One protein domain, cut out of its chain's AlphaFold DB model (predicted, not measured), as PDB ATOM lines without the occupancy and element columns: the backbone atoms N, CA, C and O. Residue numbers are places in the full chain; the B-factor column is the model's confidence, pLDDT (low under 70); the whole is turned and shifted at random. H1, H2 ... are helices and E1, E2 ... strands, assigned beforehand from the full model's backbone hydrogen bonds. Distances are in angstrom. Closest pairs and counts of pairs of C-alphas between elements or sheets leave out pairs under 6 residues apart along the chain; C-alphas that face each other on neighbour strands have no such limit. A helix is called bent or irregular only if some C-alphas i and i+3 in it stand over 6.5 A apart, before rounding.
ATOM      1  N   GLY A 594      -0.187 -22.571 -50.593       78.38
ATOM      2  CA  GLY A 594       0.928 -21.746 -50.122       78.38
ATOM      3  C   GLY A 594       2.315 -22.315 -50.435       78.38
ATOM      4  O   GLY A 594       3.271 -21.940 -49.762       78.38
ATOM      5  N   PHE A 595       2.445 -23.186 -51.440       85.38
ATOM      6  CA  PHE A 595       3.731 -23.657 -51.961       85.38
ATOM      7  C   PHE A 595       3.907 -23.294 -53.432       85.38
ATOM      8  O   PHE A 595       3.021 -23.517 -54.254       85.38
ATOM      9  N   GLU A 596       5.096 -22.811 -53.775       82.81
ATOM     10  CA  GLU A 596       5.493 -22.531 -55.152       82.81
ATOM     11  C   GLU A 596       6.594 -23.492 -55.589       82.81
ATOM     12  O   GLU A 596       7.541 -23.738 -54.842       82.81
ATOM     13  N   ALA A 597       6.505 -24.005 -56.821       82.38
ATOM     14  CA  ALA A 597       7.522 -24.850 -57.455       82.38
ATOM     15  C   ALA A 597       8.765 -24.040 -57.889       82.38
ATOM     16  O   ALA A 597       9.219 -24.097 -59.035       82.38
ATOM     17  N   PHE A 598       9.287 -23.221 -56.980       74.25
ATOM     18  CA  PHE A 598      10.428 -22.347 -57.185       74.25
ATOM     19  C   PHE A 598      11.245 -22.257 -55.895       74.25
ATOM     20  O   PHE A 598      10.728 -21.875 -54.849       74.25
ATOM     21  N   CYS A 599      12.545 -22.542 -55.976       67.31
ATOM     22  CA  CYS A 599      13.481 -22.186 -54.914       67.31
ATOM     23  C   CYS A 599      14.563 -21.270 -55.478       67.31
ATOM     24  O   CYS A 599      15.248 -21.651 -56.434       67.31
ATOM     25  N   PRO A 600      14.774 -20.083 -54.897       57.56
ATOM     26  CA  PRO A 600      15.927 -19.278 -55.251       57.56
ATOM     27  C   PRO A 600      17.205 -19.995 -54.786       57.56
ATOM     28  O   PRO A 600      17.312 -20.421 -53.636       57.56
ATOM     29  N   ALA A 601      18.183 -20.146 -55.681       47.75
ATOM     30  CA  ALA A 601      19.530 -20.546 -55.285       47.75
ATOM     31  C   ALA A 601      20.206 -19.375 -54.543       47.75
ATOM     32  O   ALA A 601      20.080 -18.234 -54.997       47.75
ATOM     33  N   PRO A 602      20.957 -19.610 -53.455       41.94
ATOM     34  CA  PRO A 602      21.735 -18.552 -52.831       41.94
ATOM     35  C   PRO A 602      22.995 -18.320 -53.671       41.94
ATOM     36  O   PRO A 602      23.868 -19.180 -53.697       41.94
ATOM     37  N   GLY A 611      18.790 -27.593 -64.261       38.38
ATOM     38  CA  GLY A 611      18.680 -29.020 -64.543       38.38
ATOM     39  C   GLY A 611      17.251 -29.492 -64.274       38.38
ATOM     40  O   GLY A 611      16.671 -29.136 -63.256       38.38
ATOM     41  N   ALA A 612      16.694 -30.335 -65.146       39.34
ATOM     42  CA  ALA A 612      15.337 -30.896 -65.038       39.34
ATOM     43  C   ALA A 612      15.087 -31.803 -63.801       39.34
ATOM     44  O   ALA A 612      14.044 -32.433 -63.698       39.34
ATOM     45  N   ASN A 613      16.038 -31.884 -62.859       46.16
ATOM     46  CA  ASN A 613      16.009 -32.748 -61.671       46.16
ATOM     47  C   ASN A 613      16.097 -31.963 -60.340       46.16
ATOM     48  O   ASN A 613      16.288 -32.578 -59.291       46.16
ATOM     49  N   GLU A 614      15.996 -30.629 -60.370       55.44
ATOM     50  CA  GLU A 614      16.186 -29.739 -59.206       55.44
ATOM     51  C   GLU A 614      14.902 -29.019 -58.759       55.44
ATOM     52  O   GLU A 614      14.958 -28.051 -58.006       55.44
ATOM     53  N   GLU A 615      13.733 -29.472 -59.215       70.56
ATOM     54  CA  GLU A 615      12.460 -28.885 -58.792       70.56
ATOM     55  C   GLU A 615      12.218 -29.117 -57.304       70.56
ATOM     56  O   GLU A 615      12.197 -30.259 -56.829       70.56
ATOM     57  N   CYS A 616      12.003 -28.021 -56.594       85.31
ATOM     58  CA  CYS A 616      11.669 -27.979 -55.186       85.31
ATOM     59  C   CYS A 616      10.517 -27.003 -54.966       85.31
ATOM     60  O   CYS A 616      10.266 -26.115 -55.781       85.31
ATOM     61  N   PHE A 617       9.813 -27.209 -53.861       90.25
ATOM     62  CA  PHE A 617       8.623 -26.468 -53.489       90.25
ATOM     63  C   PHE A 617       8.921 -25.661 -52.237       90.25
ATOM     64  O   PHE A 617       9.217 -26.246 -51.195       90.25
ATOM     65  N   ALA A 618       8.871 -24.338 -52.326       88.56
ATOM     66  CA  ALA A 618       9.088 -23.450 -51.193       88.56
ATOM     67  C   ALA A 618       7.749 -22.933 -50.663       88.56
ATOM     68  O   ALA A 618       6.888 -22.535 -51.449       88.56
ATOM     69  N   LYS A 619       7.585 -22.910 -49.336       87.69
ATOM     70  CA  LYS A 619       6.437 -22.255 -48.697       87.69
ATOM     71  C   LYS A 619       6.490 -20.749 -48.981       87.69
ATOM     72  O   LYS A 619       7.527 -20.123 -48.761       87.69
ATOM     73  N   VAL A 620       5.397 -20.177 -49.476       84.56
ATOM     74  CA  VAL A 620       5.292 -18.766 -49.867       84.56
ATOM     75  C   VAL A 620       5.588 -17.867 -48.668       84.56
ATOM     76  O   VAL A 620       5.112 -18.104 -47.560       84.56
ATOM     77  N   ILE A 621       6.394 -16.834 -48.905       83.44
ATOM     78  CA  ILE A 621       6.770 -15.825 -47.914       83.44
ATOM     79  C   ILE A 621       5.884 -14.603 -48.156       83.44
ATOM     80  O   ILE A 621       5.950 -13.995 -49.224       83.44
ATOM     81  N   ALA A 622       5.067 -14.236 -47.171       80.31
ATOM     82  CA  ALA A 622       4.229 -13.049 -47.226       80.31
ATOM     83  C   ALA A 622       4.933 -11.838 -46.588       80.31
ATOM     84  O   ALA A 622       5.877 -11.963 -45.798       80.31
ATOM     85  N   ASN A 623       4.462 -10.640 -46.936       80.75
ATOM     86  CA  ASN A 623       4.849  -9.411 -46.249       80.75
ATOM     87  C   ASN A 623       4.021  -9.272 -44.961       80.75
ATOM     88  O   ASN A 623       2.949  -8.668 -44.977       80.75
ATOM     89  N   VAL A 624       4.506  -9.883 -43.881       75.25
ATOM     90  CA  VAL A 624       3.853  -9.905 -42.562       75.25
ATOM     91  C   VAL A 624       4.362  -8.778 -41.643       75.25
ATOM     92  O   VAL A 624       5.487  -8.282 -41.839       75.25
ATOM     93  N   PRO A 625       3.571  -8.360 -40.630       79.19
ATOM     94  CA  PRO A 625       4.016  -7.451 -39.576       79.19
ATOM     95  C   PRO A 625       5.341  -7.887 -38.942       79.19
ATOM     96  O   PRO A 625       5.671  -9.070 -38.896       79.19
ATOM     97  N   GLU A 626       6.115  -6.932 -38.424       75.62
ATOM     98  CA  GLU A 626       7.468  -7.188 -37.906       75.62
ATOM     99  C   GLU A 626       7.520  -8.283 -36.831       75.62
ATOM    100  O   GLU A 626       8.419  -9.122 -36.868       75.62
ATOM    101  N   ALA A 627       6.513  -8.336 -35.953       71.31
ATOM    102  CA  ALA A 627       6.393  -9.339 -34.896       71.31
ATOM    103  C   ALA A 627       6.180 -10.779 -35.412       71.31
ATOM    104  O   ALA A 627       6.529 -11.730 -34.718       71.31
ATOM    105  N   GLU A 628       5.651 -10.957 -36.626       75.50
ATOM    106  CA  GLU A 628       5.330 -12.268 -37.214       75.50
ATOM    107  C   GLU A 628       6.448 -12.810 -38.119       75.50
ATOM    108  O   GLU A 628       6.482 -14.001 -38.440       75.50
ATOM    109  N   ARG A 629       7.411 -11.964 -38.512       79.75
ATOM    110  CA  ARG A 629       8.524 -12.359 -39.396       79.75
ATOM    111  C   ARG A 629       9.371 -13.513 -38.836       79.75
ATOM    112  O   ARG A 629       9.694 -14.405 -39.622       79.75
ATOM    113  N   PRO A 630       9.726 -13.555 -37.533       80.69
ATOM    114  CA  PRO A 630      10.467 -14.683 -36.965       80.69
ATOM    115  C   PRO A 630       9.696 -16.005 -37.054       80.69
ATOM    116  O   PRO A 630      10.280 -17.037 -37.383       80.69
ATOM    117  N   LEU A 631       8.379 -15.971 -36.816       82.19
ATOM    118  CA  LEU A 631       7.513 -17.150 -36.895       82.19
ATOM    119  C   LEU A 631       7.394 -17.651 -38.340       82.19
ATOM    120  O   LEU A 631       7.612 -18.835 -38.597       82.19
ATOM    121  N   GLN A 632       7.180 -16.744 -39.301       85.50
ATOM    122  CA  GLN A 632       7.209 -17.079 -40.728       85.50
ATOM    123  C   GLN A 632       8.550 -17.713 -41.138       85.50
ATOM    124  O   GLN A 632       8.568 -18.678 -41.902       85.50
ATOM    125  N   ALA A 633       9.674 -17.213 -40.613       85.00
ATOM    126  CA  ALA A 633      10.998 -17.749 -40.918       85.00
ATOM    127  C   ALA A 633      11.255 -19.146 -40.323       85.00
ATOM    128  O   ALA A 633      12.002 -19.927 -40.920       85.00
ATOM    129  N   LEU A 634      10.654 -19.472 -39.173       86.19
ATOM    130  CA  LEU A 634      10.703 -20.813 -38.570       86.19
ATOM    131  C   LEU A 634       9.821 -21.811 -39.315       86.19
ATOM    132  O   LEU A 634      10.219 -22.956 -39.505       86.19
ATOM    133  N   GLU A 635       8.655 -21.368 -39.775       86.12
ATOM    134  CA  GLU A 635       7.723 -22.190 -40.545       86.12
ATOM    135  C   GLU A 635       8.118 -22.401 -42.003       86.12
ATOM    136  O   GLU A 635       7.551 -23.268 -42.681       86.12
ATOM    137  N   HIS A 636       9.012 -21.565 -42.531       89.81
ATOM    138  CA  HIS A 636       9.428 -21.681 -43.915       89.81
ATOM    139  C   HIS A 636      10.107 -23.031 -44.144       89.81
ATOM    140  O   HIS A 636      10.971 -23.475 -43.389       89.81
ATOM    141  N   VAL A 637       9.720 -23.685 -45.232       91.94
ATOM    142  CA  VAL A 637      10.237 -24.992 -45.617       91.94
ATOM    143  C   VAL A 637      10.430 -25.015 -47.124       91.94
ATOM    144  O   VAL A 637       9.612 -24.488 -47.884       91.94
ATOM    145  N   ARG A 638      11.521 -25.645 -47.564       92.38
ATOM    146  CA  ARG A 638      11.710 -26.023 -48.968       92.38
ATOM    147  C   ARG A 638      11.731 -27.532 -49.074       92.38
ATOM    148  O   ARG A 638      12.586 -28.191 -48.487       92.38
ATOM    149  N   LEU A 639      10.799 -28.072 -49.835       93.25
ATOM    150  CA  LEU A 639      10.601 -29.491 -50.049       93.25
ATOM    151  C   LEU A 639      11.234 -29.915 -51.372       93.25
ATOM    152  O   LEU A 639      11.010 -29.293 -52.406       93.25
ATOM    153  N   PHE A 640      11.994 -31.002 -51.355       92.00
ATOM    154  CA  PHE A 640      12.627 -31.592 -52.531       92.00
ATOM    155  C   PHE A 640      12.009 -32.977 -52.747       92.00
ATOM    156  O   PHE A 640      12.371 -33.915 -52.029       92.00
ATOM    157  N   PRO A 641      11.070 -33.126 -53.699       92.12
ATOM    158  CA  PRO A 641      10.439 -34.408 -53.985       92.12
ATOM    159  C   PRO A 641      11.459 -35.480 -54.366       92.12
ATOM    160  O   PRO A 641      12.522 -35.176 -54.918       92.12
ATOM    161  N   SER A 642      11.104 -36.742 -54.127       90.94
ATOM    162  CA  SER A 642      11.948 -37.888 -54.460       90.94
ATOM    163  C   SER A 642      12.374 -37.879 -55.930       90.94
ATOM    164  O   SER A 642      11.682 -37.359 -56.815       90.94
ATOM    165  N   LYS A 643      13.526 -38.487 -56.217       84.12
ATOM    166  CA  LYS A 643      13.998 -38.645 -57.598       84.12
ATOM    167  C   LYS A 643      13.119 -39.653 -58.339       84.12
ATOM    168  O   LYS A 643      12.730 -40.672 -57.769       84.12
ATOM    169  N   ALA A 644      12.850 -39.395 -59.617       74.19
ATOM    170  CA  ALA A 644      12.238 -40.394 -60.485       74.19
ATOM    171  C   ALA A 644      13.228 -41.558 -60.682       74.19
ATOM    172  O   ALA A 644      14.372 -41.349 -61.091       74.19
ATOM    173  N   GLY A 645      12.810 -42.777 -60.342       63.09
ATOM    174  CA  GLY A 645      13.622 -43.987 -60.486       63.09
ATOM    175  C   GLY A 645      13.314 -44.749 -61.779       63.09
ATOM    176  O   GLY A 645      12.292 -44.520 -62.419       63.09
ATOM    177  N   LEU A 646      14.156 -45.734 -62.118       56.66
ATOM    178  CA  LEU A 646      13.961 -46.625 -63.279       56.66
ATOM    179  C   LEU A 646      12.620 -47.393 -63.250       56.66
ATOM    180  O   LEU A 646      12.075 -47.693 -64.309       56.66
ATOM    181  N   PHE A 647      12.072 -47.669 -62.056       58.00
ATOM    182  CA  PHE A 647      10.832 -48.442 -61.853       58.00
ATOM    183  C   PHE A 647       9.696 -47.671 -61.154       58.00
ATOM    184  O   PHE A 647       8.562 -48.143 -61.148       58.00
ATOM    185  N   LYS A 648       9.964 -46.492 -60.575       59.19
ATOM    186  CA  LYS A 648       8.964 -45.646 -59.898       59.19
ATOM    187  C   LYS A 648       9.032 -44.241 -60.495       59.19
ATOM    188  O   LYS A 648       9.958 -43.486 -60.202       59.19
ATOM    189  N   ARG A 649       8.084 -43.936 -61.389       65.81
ATOM    190  CA  ARG A 649       8.014 -42.645 -62.099       65.81
ATOM    191  C   ARG A 649       7.430 -41.525 -61.238       65.81
ATOM    192  O   ARG A 649       7.742 -40.366 -61.472       65.81
ATOM    193  N   GLU A 650       6.607 -41.869 -60.251       81.69
ATOM    194  CA  GLU A 650       5.973 -40.893 -59.367       81.69
ATOM    195  C   GLU A 650       6.984 -40.312 -58.372       81.69
ATOM    196  O   GLU A 650       7.613 -41.047 -57.604       81.69
ATOM    197  N   ARG A 651       7.126 -38.982 -58.391       89.94
ATOM    198  CA  ARG A 651       7.914 -38.218 -57.421       89.94
ATOM    199  C   ARG A 651       7.014 -37.839 -56.252       89.94
ATOM    200  O   ARG A 651       5.931 -37.293 -56.460       89.94
ATOM    201  N   THR A 652       7.458 -38.126 -55.036       91.69
ATOM    202  CA  THR A 652       6.649 -37.941 -53.828       91.69
ATOM    203  C   THR A 652       7.374 -37.123 -52.772       91.69
ATOM    204  O   THR A 652       8.603 -37.044 -52.757       91.69
ATOM    205  N   VAL A 653       6.617 -36.533 -51.855       92.56
ATOM    206  CA  VAL A 653       7.126 -35.825 -50.678       92.56
ATOM    207  C   VAL A 653       6.197 -36.074 -49.494       92.56
ATOM    208  O   VAL A 653       4.989 -36.197 -49.662       92.56
ATOM    209  N   VAL A 654       6.761 -36.188 -48.301       91.88
ATOM    210  CA  VAL A 654       6.028 -36.248 -47.039       91.88
ATOM    211  C   VAL A 654       6.001 -34.857 -46.423       91.88
ATOM    212  O   VAL A 654       7.063 -34.306 -46.123       91.88
ATOM    213  N   PHE A 655       4.802 -34.321 -46.222       90.31
ATOM    214  CA  PHE A 655       4.574 -33.046 -45.547       90.31
ATOM    215  C   PHE A 655       3.174 -33.026 -44.920       90.31
ATOM    216  O   PHE A 655       2.270 -33.673 -45.451       90.31
ATOM    217  N   GLU A 656       3.002 -32.333 -43.794       87.06
ATOM    218  CA  GLU A 656       1.750 -32.267 -43.020       87.06
ATOM    219  C   GLU A 656       1.183 -33.656 -42.702       87.06
ATOM    220  O   GLU A 656      -0.005 -33.929 -42.864       87.06
ATOM    221  N   LYS A 657       2.067 -34.581 -42.296       85.19
ATOM    222  CA  LYS A 657       1.723 -35.981 -41.982       85.19
ATOM    223  C   LYS A 657       1.081 -36.747 -43.146       85.19
ATOM    224  O   LYS A 657       0.472 -37.795 -42.933       85.19
ATOM    225  N   ARG A 658       1.260 -36.287 -44.393       86.44
ATOM    226  CA  ARG A 658       0.698 -36.912 -45.601       86.44
ATOM    227  C   ARG A 658       1.725 -37.105 -46.702       86.44
ATOM    228  O   ARG A 658       2.655 -36.319 -46.886       86.44
ATOM    229  N   LEU A 659       1.519 -38.163 -47.484       89.94
ATOM    230  CA  LEU A 659       2.251 -38.381 -48.722       89.94
ATOM    231  C   LEU A 659       1.605 -37.539 -49.822       89.94
ATOM    232  O   LEU A 659       0.429 -37.708 -50.123       89.94
ATOM    233  N   HIS A 660       2.383 -36.669 -50.442       90.50
ATOM    234  CA  HIS A 660       1.993 -35.880 -51.598       90.50
ATOM    235  C   HIS A 660       2.728 -36.389 -52.832       90.50
ATOM    236  O   HIS A 660       3.905 -36.753 -52.766       90.50
ATOM    237  N   LYS A 661       2.040 -36.400 -53.970       90.81
ATOM    238  CA  LYS A 661       2.630 -36.650 -55.283       90.81
ATOM    239  C   LYS A 661       2.753 -35.343 -56.050       90.81
ATOM    240  O   LYS A 661       1.871 -34.487 -55.978       90.81
ATOM    241  N   LEU A 662       3.845 -35.211 -56.788       89.88
ATOM    242  CA  LEU A 662       4.016 -34.121 -57.736       89.88
ATOM    243  C   LEU A 662       3.126 -34.383 -58.954       89.88
ATOM    244  O   LEU A 662       3.209 -35.453 -59.561       89.88
ATOM    245  N   ILE A 663       2.286 -33.411 -59.301       86.88
ATOM    246  CA  ILE A 663       1.495 -33.402 -60.534       86.88
ATOM    247  C   ILE A 663       1.850 -32.142 -61.322       86.88
ATOM    248  O   ILE A 663       1.845 -31.044 -60.772       86.88
ATOM    249  N   GLU A 664       2.151 -32.299 -62.607       81.81
ATOM    250  CA  GLU A 664       2.297 -31.173 -63.530       81.81
ATOM    251  C   GLU A 664       0.908 -30.750 -64.028       81.81
ATOM    252  O   GLU A 664       0.185 -31.556 -64.615       81.81
ATOM    253  N   GLY A 665       0.517 -29.503 -63.752       68.06
ATOM    254  CA  GLY A 665      -0.717 -28.892 -64.246       68.06
ATOM    255  C   GLY A 665      -0.442 -27.711 -65.180       68.06
ATOM    256  O   GLY A 665       0.696 -27.269 -65.333       68.06
ATOM    257  N   GLU A 666      -1.497 -27.158 -65.782       65.62
ATOM    258  CA  GLU A 666      -1.397 -26.018 -66.713       65.62
ATOM    259  C   GLU A 666      -0.837 -24.740 -66.058       65.62
ATOM    260  O   GLU A 666      -0.233 -23.909 -66.732       65.62
ATOM    261  N   THR A 667      -0.999 -24.591 -64.739       67.62
ATOM    262  CA  THR A 667      -0.529 -23.446 -63.941       67.62
ATOM    263  C   THR A 667       0.828 -23.680 -63.263       67.62
ATOM    264  O   THR A 667       1.292 -22.823 -62.512       67.62
ATOM    265  N   GLY A 668       1.485 -24.813 -63.538       76.69
ATOM    266  CA  GLY A 668       2.751 -25.223 -62.927       76.69
ATOM    267  C   GLY A 668       2.649 -26.543 -62.157       76.69
ATOM    268  O   GLY A 668       1.580 -27.145 -62.043       76.69
ATOM    269  N   ALA A 669       3.783 -27.019 -61.641       83.75
ATOM    270  CA  ALA A 669       3.820 -28.221 -60.814       83.75
ATOM    271  C   ALA A 669       3.179 -27.958 -59.440       83.75
ATOM    272  O   ALA A 669       3.388 -26.901 -58.845       83.75
ATOM    273  N   GLN A 670       2.422 -28.928 -58.930       87.38
ATOM    274  CA  GLN A 670       1.736 -28.869 -57.638       87.38
ATOM    275  C   GLN A 670       1.963 -30.152 -56.836       87.38
ATOM    276  O   GLN A 670       2.197 -31.226 -57.395       87.38
ATOM    277  N   LEU A 671       1.861 -30.044 -55.511       88.50
ATOM    278  CA  LEU A 671       1.885 -31.181 -54.597       88.50
ATOM    279  C   LEU A 671       0.452 -31.542 -54.221       88.50
ATOM    280  O   LEU A 671      -0.236 -30.764 -53.570       88.50
ATOM    281  N   VAL A 672      -0.004 -32.722 -54.631       88.00
ATOM    282  CA  VAL A 672      -1.372 -33.191 -54.377       88.00
ATOM    283  C   VAL A 672      -1.324 -34.385 -53.429       88.00
ATOM    284  O   VAL A 672      -0.531 -35.303 -53.666       88.00
ATOM    285  N   PRO A 673      -2.134 -34.417 -52.360       86.94
ATOM    286  CA  PRO A 673      -2.092 -35.515 -51.410       86.94
ATOM    287  C   PRO A 673      -2.538 -36.841 -52.042       86.94
ATOM    288  O   PRO A 673      -3.471 -36.909 -52.844       86.94
ATOM    289  N   VAL A 674      -1.874 -37.928 -51.657       86.00
ATOM    290  CA  VAL A 674      -2.233 -39.295 -52.038       86.00
ATOM    291  C   VAL A 674      -3.394 -39.754 -51.158       86.00
ATOM    292  O   VAL A 674      -3.291 -39.797 -49.934       86.00
ATOM    293  N   ASN A 675      -4.520 -40.102 -51.782       72.94
ATOM    294  CA  ASN A 675      -5.734 -40.508 -51.076       72.94
ATOM    295  C   ASN A 675      -5.778 -42.029 -50.846       72.94
ATOM    296  O   ASN A 675      -6.581 -42.731 -51.457       72.94
ATOM    297  N   ASN A 676      -4.864 -42.549 -50.023       71.25
ATOM    298  CA  ASN A 676      -4.812 -43.973 -49.658       71.25
ATOM    299  C   ASN A 676      -5.029 -44.233 -48.154       71.25
ATOM    300  O   ASN A 676      -5.079 -45.388 -47.743       71.25
ATOM    301  N   GLY A 677      -5.160 -43.177 -47.340       63.16
ATOM    302  CA  GLY A 677      -5.374 -43.277 -45.893       63.16
ATOM    303  C   GLY A 677      -4.194 -43.871 -45.111       63.16
ATOM    304  O   GLY A 677      -4.356 -44.206 -43.937       63.16
ATOM    305  N   GLU A 678      -3.020 -44.027 -45.731       70.25
ATOM    306  CA  GLU A 678      -1.843 -44.578 -45.064       70.25
ATOM    307  C   GLU A 678      -1.178 -43.532 -44.170       70.25
ATOM    308  O   GLU A 678      -0.835 -42.430 -44.597       70.25
ATOM    309  N   ARG A 679      -0.950 -43.910 -42.911       73.56
ATOM    310  CA  ARG A 679      -0.296 -43.046 -41.933       73.56
ATOM    311  C   ARG A 679       1.207 -42.970 -42.180       73.56
ATOM    312  O   ARG A 679       1.878 -43.995 -42.324       73.56
ATOM    313  N   ILE A 680       1.759 -41.761 -42.132       86.44
ATOM    314  CA  ILE A 680       3.201 -41.554 -42.241       86.44
ATOM    315  C   ILE A 680       3.906 -42.081 -40.992       86.44
ATOM    316  O   ILE A 680       3.636 -41.677 -39.866       86.44
ATOM    317  N   THR A 681       4.851 -42.996 -41.209       86.25
ATOM    318  CA  THR A 681       5.759 -43.473 -40.161       86.25
ATOM    319  C   THR A 681       7.109 -42.782 -40.317       86.25
ATOM    320  O   THR A 681       7.786 -42.969 -41.337       86.25
ATOM    321  N   TYR A 682       7.504 -41.991 -39.320       90.62
ATOM    322  CA  TYR A 682       8.787 -41.288 -39.303       90.62
ATOM    323  C   TYR A 682       9.936 -42.192 -38.847       90.62
ATOM    324  O   TYR A 682       9.752 -43.165 -38.113       90.62
ATOM    325  N   ARG A 683      11.148 -41.882 -39.306       92.00
ATOM    326  CA  ARG A 683      12.381 -42.536 -38.866       92.00
ATOM    327  C   ARG A 683      12.779 -41.994 -37.494       92.00
ATOM    328  O   ARG A 683      12.734 -40.792 -37.271       92.00
ATOM    329  N   SER A 684      13.260 -42.873 -36.617       89.62
ATOM    330  CA  SER A 684      13.824 -42.482 -35.316       89.62
ATOM    331  C   SER A 684      15.172 -41.762 -35.429       89.62
ATOM    332  O   SER A 684      15.592 -41.094 -34.491       89.62
ATOM    333  N   GLN A 685      15.861 -41.905 -36.564       91.38
ATOM    334  CA  GLN A 685      17.119 -41.226 -36.868       91.38
ATOM    335  C   GLN A 685      17.120 -40.759 -38.325       91.38
ATOM    336  O   GLN A 685      16.824 -41.535 -39.239       91.38
ATOM    337  N   VAL A 686      17.478 -39.493 -38.532       91.44
ATOM    338  CA  VAL A 686      17.571 -38.840 -39.843       91.44
ATOM    339  C   VAL A 686      18.934 -38.167 -39.951       91.44
ATOM    340  O   VAL A 686      19.406 -37.545 -39.005       91.44
ATOM    341  N   GLN A 687      19.577 -38.299 -41.108       92.62
ATOM    342  CA  GLN A 687      20.820 -37.590 -41.403       92.62
ATOM    343  C   GLN A 687      20.516 -36.232 -42.044       92.62
ATOM    344  O   GLN A 687      19.585 -36.117 -42.844       92.62
ATOM    345  N   GLY A 688      21.326 -35.221 -41.743       90.81
ATOM    346  CA  GLY A 688      21.183 -33.887 -42.316       90.81
ATOM    347  C   GLY A 688      22.474 -33.078 -42.261       90.81
ATOM    348  O   GLY A 688      23.483 -33.534 -41.725       90.81
ATOM    349  N   GLN A 689      22.441 -31.885 -42.852       93.50
ATOM    350  CA  GLN A 689      23.570 -30.951 -42.922       93.50
ATOM    351  C   GLN A 689      23.101 -29.528 -42.614       93.50
ATOM    352  O   GLN A 689      22.030 -29.129 -43.064       93.50
ATOM    353  N   ILE A 690      23.908 -28.755 -41.887       90.31
ATOM    354  CA  ILE A 690      23.667 -27.320 -41.673       90.31
ATOM    355  C   ILE A 690      24.031 -26.558 -42.954       90.31
ATOM    356  O   ILE A 690      25.064 -26.831 -43.566       90.31
ATOM    357  N   ILE A 691      23.191 -25.604 -43.352       87.56
ATOM    358  CA  ILE A 691      23.371 -24.752 -44.532       87.56
ATOM    359  C   ILE A 691      23.425 -23.285 -44.099       87.56
ATOM    360  O   ILE A 691      22.663 -22.847 -43.240       87.56
ATOM    361  N   ALA A 692      24.319 -22.515 -44.721       84.19
ATOM    362  CA  ALA A 692      24.387 -21.068 -44.556       84.19
ATOM    363  C   ALA A 692      23.373 -20.374 -45.485       84.19
ATOM    364  O   ALA A 692      23.681 -20.080 -46.638       84.19
ATOM    365  N   ASP A 693      22.160 -20.146 -44.981       82.06
ATOM    366  CA  ASP A 693      21.099 -19.386 -45.661       82.06
ATOM    367  C   ASP A 693      20.381 -18.481 -44.633       82.06
ATOM    368  O   ASP A 693      19.303 -18.825 -44.144       82.06
ATOM    369  N   PRO A 694      21.006 -17.369 -44.193       76.50
ATOM    370  CA  PRO A 694      20.464 -16.533 -43.117       76.50
ATOM    371  C   PRO A 694      19.089 -15.937 -43.458       76.50
ATOM    372  O   PRO A 694      18.230 -15.895 -42.577       76.50
ATOM    373  N   GLY A 695      18.836 -15.620 -44.733       79.38
ATOM    374  CA  GLY A 695      17.559 -15.101 -45.239       79.38
ATOM    375  C   GLY A 695      16.458 -16.150 -45.447       79.38
ATOM    376  O   GLY A 695      15.371 -15.817 -45.915       79.38
ATOM    377  N   PHE A 696      16.695 -17.424 -45.117       86.19
ATOM    378  CA  PHE A 696      15.712 -18.497 -45.296       86.19
ATOM    379  C   PHE A 696      14.400 -18.207 -44.539       86.19
ATOM    380  O   PHE A 696      14.378 -18.213 -43.306       86.19
ATOM    381  N   GLY A 697      13.316 -17.962 -45.279       82.19
ATOM    382  CA  GLY A 697      11.994 -17.644 -44.725       82.19
ATOM    383  C   GLY A 697      11.727 -16.163 -44.436       82.19
ATOM    384  O   GLY A 697      10.651 -15.829 -43.942       82.19
ATOM    385  N   PHE A 698      12.655 -15.270 -44.789       81.06
ATOM    386  CA  PHE A 698      12.462 -13.823 -44.702       81.06
ATOM    387  C   PHE A 698      12.088 -13.196 -46.049       81.06
ATOM    388  O   PHE A 698      12.517 -13.639 -47.115       81.06
ATOM    389  N   TYR A 699      11.301 -12.120 -45.989       73.25
ATOM    390  CA  TYR A 699      11.093 -11.231 -47.130       73.25
ATOM    391  C   TYR A 699      12.343 -10.359 -47.344       73.25
ATOM    392  O   TYR A 699      13.017  -9.986 -46.383       73.25
ATOM    393  N   ALA A 700      12.659 -10.025 -48.598       64.81
ATOM    394  CA  ALA A 700      13.863  -9.271 -48.943       64.81
ATOM    395  C   ALA A 700      13.939  -7.922 -48.194       64.81
ATOM    396  O   ALA A 700      13.035  -7.094 -48.315       64.81
ATOM    397  N   GLY A 701      15.034  -7.693 -47.455       58.50
ATOM    398  CA  GLY A 701      15.296  -6.443 -46.724       58.50
ATOM    399  C   GLY A 701      15.003  -6.464 -45.216       58.50
ATOM    400  O   GLY A 701      15.109  -5.415 -44.585       58.50
ATOM    401  N   ALA A 702      14.645  -7.613 -44.631       62.19
ATOM    402  CA  ALA A 702      14.531  -7.773 -43.177       62.19
ATOM    403  C   ALA A 702      15.915  -7.803 -42.486       62.19
ATOM    404  O   ALA A 702      16.906  -8.191 -43.102       62.19
ATOM    405  N   ASP A 703      15.999  -7.400 -41.210       63.53
ATOM    406  CA  ASP A 703      17.236  -7.539 -40.427       63.53
ATOM    407  C   ASP A 703      17.396  -8.989 -39.940       63.53
ATOM    408  O   ASP A 703      16.690  -9.459 -39.050       63.53
ATOM    409  N   GLU A 704      18.305  -9.718 -40.582       65.88
ATOM    410  CA  GLU A 704      18.501 -11.162 -40.405       65.88
ATOM    411  C   GLU A 704      19.465 -11.508 -39.255       65.88
ATOM    412  O   GLU A 704      19.568 -12.672 -38.860       65.88
ATOM    413  N   ARG A 705      20.222 -10.529 -38.732       62.56
ATOM    414  CA  ARG A 705      21.439 -10.808 -37.943       62.56
ATOM    415  C   ARG A 705      21.147 -11.354 -36.554       62.56
ATOM    416  O   ARG A 705      21.719 -12.376 -36.196       62.56
ATOM    417  N   ALA A 706      20.236 -10.723 -35.815       64.38
ATOM    418  CA  ALA A 706      19.872 -11.170 -34.469       64.38
ATOM    419  C   ALA A 706      19.236 -12.572 -34.490       64.38
ATOM    420  O   ALA A 706      19.534 -13.413 -33.651       64.38
ATOM    421  N   PHE A 707      18.420 -12.870 -35.504       74.19
ATOM    422  CA  PHE A 707      17.738 -14.162 -35.608       74.19
ATOM    423  C   PHE A 707      18.652 -15.306 -36.076       74.19
ATOM    424  O   PHE A 707      18.424 -16.475 -35.755       74.19
ATOM    425  N   ALA A 708      19.698 -14.991 -36.846       72.00
ATOM    426  CA  ALA A 708      20.681 -15.967 -37.311       72.00
ATOM    427  C   ALA A 708      21.633 -16.449 -36.201       72.00
ATOM    428  O   ALA A 708      22.232 -17.513 -36.354       72.00
ATOM    429  N   GLU A 709      21.769 -15.718 -35.090       75.38
ATOM    430  CA  GLU A 709      22.574 -16.151 -33.937       75.38
ATOM    431  C   GLU A 709      21.935 -17.359 -33.239       75.38
ATOM    432  O   GLU A 709      22.621 -18.362 -33.001       75.38
ATOM    433  N   ASP A 710      20.609 -17.330 -33.079       80.50
ATOM    434  CA  ASP A 710      19.825 -18.324 -32.332       80.50
ATOM    435  C   ASP A 710      19.205 -19.429 -33.201       80.50
ATOM    436  O   ASP A 710      18.591 -20.369 -32.692       80.50
ATOM    437  N   THR A 711      19.372 -19.367 -34.525       88.06
ATOM    438  CA  THR A 711      18.793 -20.356 -35.445       88.06
ATOM    439  C   THR A 711      19.788 -20.865 -36.477       88.06
ATOM    440  O   THR A 711      20.753 -20.195 -36.844       88.06
ATOM    441  N   ARG A 712      19.576 -22.085 -36.977       90.06
ATOM    442  CA  ARG A 712      20.362 -22.662 -38.078       90.06
ATOM    443  C   ARG A 712      19.430 -23.275 -39.109       90.06
ATOM    444  O   ARG A 712      18.454 -23.925 -38.751       90.06
ATOM    445  N   VAL A 713      19.748 -23.113 -40.388       91.44
ATOM    446  CA  VAL A 713      19.039 -23.817 -41.461       91.44
ATOM    447  C   VAL A 713      19.685 -25.179 -41.646       91.44
ATOM    448  O   VAL A 713      20.909 -25.289 -41.723       91.44
ATOM    449  N   VAL A 714      18.872 -26.226 -41.726       93.06
ATOM    450  CA  VAL A 714      19.337 -27.586 -41.992       93.06
ATOM    451  C   VAL A 714      18.650 -28.160 -43.208       93.06
ATOM    452  O   VAL A 714      17.460 -27.950 -43.431       93.06
ATOM    453  N   LYS A 715      19.401 -28.937 -43.980       94.31
ATOM    454  CA  LYS A 715      18.864 -29.836 -44.990       94.31
ATOM    455  C   LYS A 715      18.827 -31.247 -44.436       94.31
ATOM    456  O   LYS A 715      19.872 -31.836 -44.170       94.31
ATOM    457  N   LEU A 716      17.623 -31.771 -44.274       94.62
ATOM    458  CA  LEU A 716      17.361 -33.123 -43.808       94.62
ATOM    459  C   LEU A 716      17.151 -34.055 -45.004       94.62
ATOM    460  O   LEU A 716      16.522 -33.684 -46.003       94.62
ATOM    461  N   ASN A 717      17.672 -35.274 -44.884       94.06
ATOM    462  CA  ASN A 717      17.346 -36.378 -45.780       94.06
ATOM    463  C   ASN A 717      15.947 -36.942 -45.464       94.06
ATOM    464  O   ASN A 717      15.249 -36.440 -44.584       94.06
ATOM    465  N   SER A 718      15.557 -38.004 -46.175       93.00
ATOM    466  CA  SER A 718      14.276 -38.701 -46.023       93.00
ATOM    467  C   SER A 718      13.929 -38.962 -44.557       93.00
ATOM    468  O   SER A 718      14.612 -39.724 -43.864       93.00
ATOM    469  N   ILE A 719      12.834 -38.356 -44.095       93.88
ATOM    470  CA  ILE A 719      12.350 -38.512 -42.717       93.88
ATOM    471  C   ILE A 719      11.400 -39.700 -42.549       93.88
ATOM    472  O   ILE A 719      11.073 -40.070 -41.428       93.88
ATOM    473  N   SER A 720      10.952 -40.320 -43.644       92.44
ATOM    474  CA  SER A 720      10.014 -41.445 -43.638       92.44
ATOM    475  C   SER A 720      10.396 -42.480 -44.689       92.44
ATOM    476  O   SER A 720      10.964 -42.157 -45.723       92.44
ATOM    477  N   LYS A 721      10.050 -43.751 -44.472       89.50
ATOM    478  CA  LYS A 721      10.204 -44.781 -45.514       89.50
ATOM    479  C   LYS A 721       9.223 -44.601 -46.683       89.50
ATOM    480  O   LYS A 721       9.439 -45.207 -47.727       89.50
ATOM    481  N   ALA A 722       8.175 -43.787 -46.516       88.75
ATOM    482  CA  ALA A 722       7.162 -43.550 -47.543       88.75
ATOM    483  C   ALA A 722       7.696 -42.758 -48.753       88.75
ATOM    484  O   ALA A 722       7.226 -42.962 -49.872       88.75
ATOM    485  N   SER A 723       8.697 -41.893 -48.547       91.06
ATOM    486  CA  SER A 723       9.318 -41.101 -49.611       91.06
ATOM    487  C   SER A 723      10.816 -40.910 -49.382       91.06
ATOM    488  O   SER A 723      11.254 -40.644 -48.263       91.06
ATOM    489  N   ASP A 724      11.606 -41.009 -50.454       91.62
ATOM    490  CA  ASP A 724      13.027 -40.634 -50.460       91.62
ATOM    491  C   ASP A 724      13.188 -39.149 -50.824       91.62
ATOM    492  O   ASP A 724      13.815 -38.787 -51.820       91.62
ATOM    493  N   ASP A 725      12.501 -38.291 -50.076       93.44
ATOM    494  CA  ASP A 725      12.514 -36.845 -50.258       93.44
ATOM    495  C   ASP A 725      13.590 -36.169 -49.397       93.44
ATOM    496  O   ASP A 725      14.230 -36.783 -48.540       93.44
ATOM    497  N   GLN A 726      13.820 -34.882 -49.640       94.00
ATOM    498  CA  GLN A 726      14.659 -34.042 -48.787       94.00
ATOM    499  C   GLN A 726      13.912 -32.758 -48.446       94.00
ATOM    500  O   GLN A 726      12.968 -32.370 -49.131       94.00
ATOM    501  N   ARG A 727      14.351 -32.068 -47.397       94.19
ATOM    502  CA  ARG A 727      13.753 -30.792 -46.993       94.19
ATOM    503  C   ARG A 727      14.780 -29.863 -46.376       94.19
ATOM    504  O   ARG A 727      15.708 -30.328 -45.723       94.19
ATOM    505  N   GLN A 728      14.614 -28.567 -46.593       94.12
ATOM    506  CA  GLN A 728      15.298 -27.523 -45.840       94.12
ATOM    507  C   GLN A 728      14.309 -26.887 -44.881       94.12
ATOM    508  O   GLN A 728      13.191 -26.575 -45.284       94.12
ATOM    509  N   VAL A 729      14.737 -26.708 -43.640       93.19
ATOM    510  CA  VAL A 729      13.940 -26.177 -42.531       93.19
ATOM    511  C   VAL A 729      14.859 -25.402 -41.591       93.19
ATOM    512  O   VAL A 729      16.075 -25.629 -41.571       93.19
ATOM    513  N   ARG A 730      14.290 -24.486 -40.810       90.44
ATOM    514  CA  ARG A 730      15.027 -23.731 -39.797       90.44
ATOM    515  C   ARG A 730      14.838 -24.380 -38.428       90.44
ATOM    516  O   ARG A 730      13.725 -24.696 -38.032       90.44
ATOM    517  N   GLY A 731      15.941 -24.594 -37.723       86.50
ATOM    518  CA  GLY A 731      15.958 -25.065 -36.345       86.50
ATOM    519  C   GLY A 731      16.365 -23.971 -35.372       86.50
ATOM    520  O   GLY A 731      17.109 -23.055 -35.735       86.50
ATOM    521  N   VAL A 732      15.920 -24.114 -34.131       87.06
ATOM    522  CA  VAL A 732      16.274 -23.243 -33.010       87.06
ATOM    523  C   VAL A 732      17.384 -23.895 -32.200       87.06
ATOM    524  O   VAL A 732      17.365 -25.098 -31.928       87.06
ATOM    525  N   VAL A 733      18.375 -23.092 -31.837       84.12
ATOM    526  CA  VAL A 733      19.441 -23.488 -30.929       84.12
ATOM    527  C   VAL A 733      18.891 -23.524 -29.505       84.12
ATOM    528  O   VAL A 733      18.376 -22.531 -29.005       84.12
ATOM    529  N   VAL A 734      19.047 -24.656 -28.827       83.62
ATOM    530  CA  VAL A 734      18.576 -24.865 -27.454       83.62
ATOM    531  C   VAL A 734      19.721 -25.369 -26.592       83.62
ATOM    532  O   VAL A 734      20.541 -26.170 -27.039       83.62
ATOM    533  N   HIS A 735      19.776 -24.920 -25.345       80.31
ATOM    534  CA  HIS A 735      20.808 -25.324 -24.396       80.31
ATOM    535  C   HIS A 735      20.199 -26.248 -23.342       80.31
ATOM    536  O   HIS A 735      19.188 -25.913 -22.731       80.31
ATOM    537  N   SER A 736      20.819 -27.406 -23.120       74.69
ATOM    538  CA  SER A 736      20.473 -28.323 -22.031       74.69
ATOM    539  C   SER A 736      21.740 -28.618 -21.234       74.69
ATOM    540  O   SER A 736      22.603 -29.389 -21.659       74.69
ATOM    541  N   GLY A 737      21.882 -27.946 -20.089       78.81
ATOM    542  CA  GLY A 737      23.136 -27.916 -19.336       78.81
ATOM    543  C   GLY A 737      24.245 -27.216 -20.130       78.81
ATOM    544  O   GLY A 737      24.061 -26.099 -20.602       78.81
ATOM    545  N   SER A 738      25.394 -27.876 -20.294       82.44
ATOM    546  CA  SER A 738      26.529 -27.375 -21.088       82.44
ATOM    547  C   SER A 738      26.484 -27.774 -22.569       82.44
ATOM    548  O   SER A 738      27.395 -27.434 -23.323       82.44
ATOM    549  N   GLN A 739      25.459 -28.521 -22.993       82.38
ATOM    550  CA  GLN A 739      25.331 -29.015 -24.361       82.38
ATOM    551  C   GLN A 739      24.331 -28.184 -25.162       82.38
ATOM    552  O   GLN A 739      23.240 -27.859 -24.694       82.38
ATOM    553  N   GLN A 740      24.719 -27.879 -26.396       84.56
ATOM    554  CA  GLN A 740      23.911 -27.158 -27.366       84.56
ATOM    555  C   GLN A 740      23.279 -28.155 -28.342       84.56
ATOM    556  O   GLN A 740      23.970 -28.974 -28.950       84.56
ATOM    557  N   TYR A 741      21.966 -28.062 -28.499       86.06
ATOM    558  CA  TYR A 741      21.150 -28.863 -29.401       86.06
ATOM    559  C   TYR A 741      20.517 -27.963 -30.459       86.06
ATOM    560  O   TYR A 741      20.266 -26.785 -30.219       86.06
ATOM    561  N   LEU A 742      20.239 -28.522 -31.634       87.38
ATOM    562  CA  LEU A 742      19.429 -27.867 -32.657       87.38
ATOM    563  C   LEU A 742      18.103 -28.618 -32.760       87.38
ATOM    564  O   LEU A 742      18.088 -29.782 -33.161       87.38
ATOM    565  N   VAL A 743      17.009 -27.962 -32.386       87.88
ATOM    566  CA  VAL A 743      15.660 -28.531 -32.457       87.88
ATOM    567  C   VAL A 743      14.978 -28.025 -33.717       87.88
ATOM    568  O   VAL A 743      15.004 -26.833 -34.015       87.88
TER     569      VAL A 743
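What this domain is: This is residues 594 to 602 and 611 to 743 of the 749 residues of an uncharacterized protein of Pseudomonas synxantha (UniProt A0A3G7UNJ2). A strongly twisted sheet of six strands branches at its longest strand, the bent E8, with two short helices, H1 and H2, close together over one face near one end; a small strongly twisted sheet, E3 E4 E5, makes the other end. The tip of the E8 and E9 hairpin, residues 735 to 740, sticks out. The printed part has 142 residues, in the order E1 H1 E2 E3 E4 E5 E6 H2 E7 E8 E9, and the neighbour strands are antiparallel. The class is mixed, helices and strands, with under half of the residues, 67, in named elements. The whole is compact, with a radius of gyration of the C-alphas of 16.3 A and spans of 46 by 37 by 30 A.

Where its parts are: E1 is residues 617 to 619, with C-alpha 617 at (8.623, -26.468, -53.489). H1, residues 626 to 635, is 15.2 A long and irregular, C-alphas 627 and 630 being 7.0 A apart. E2 is residues 637 to 640 and E3 residues 652 to 655. E4, residues 658 to 665, is 20.3 A long, and E5, residues 668 to 673, 16.2 A. E6 is residues 688 to 691 and H2 residues 705 to 710. E7, residues 711 to 716, is 15.3 A long. E8, residues 726 to 736, is 28.0 A long and bends by 61 degrees at residue 729. E9, residues 739 to 743, ends at C-alpha 743, (15.660, -28.531, -32.457).

How they stand to each other: E2, beside residues 726 to 729, and E9, beside 731 to 736, lie on one side of E8; E7 lies on the other side. N 638 and O 728 are 3.0 A apart, N 712 and O 731 2.9 A, and N 734 and O 741 2.8 A, within hydrogen-bond range. E7, E8 and E9 form a meander, each strand the antiparallel neighbour of the one before. The edge strands are E1, paired with E2 (N 617 and O 639, 2.8 A), E6, paired with E7 (N 691 and O 713, 2.8 A), and E9. Residues 595 to 596 pair antiparallel with residues 618 to 619 of E1. H1 is on this sheet at a height of 8.2 A, over none of its strands; the closest C-alphas of H1 and E8, Leu 634 and Arg 730, are 5.4 A apart. H2 is on the same face, and its closest C-alpha pair with E8, Asp 710 and Val 733, is also 5.4 A apart. H1 and H2 are close but not clearly touching, C-alphas of Pro 630 and Phe 707 being 7.4 A apart. Of the O i to N i+4 pairs, 4 of 6 in H1 and 0 of 2 in H2 are within range; in H2, 1 of 3 O i to N i+3 pairs is. E3, E4 and E5 form a second meander, with N 653 and O 660 2.9 A apart and N 663 and O 670 2.9 A. The closest C-alphas of E2 and E3, Phe 640 and Val 653, are 7.2 A apart.

The domain as a whole: The two farthest C-alphas, of Glu 666 and Ser 738, are 53.5 A apart. Residues 603 to 610 are not printed, and C-alphas 602 and 611 are 16.0 A apart across the cut. The links E2 to E3, E5 to E6 and E6 to H2 are long. The mean pLDDT of the printed part is 80.9, with 24 residues under 70, among them 599 to 602, 611 to 614 and 700 to 706.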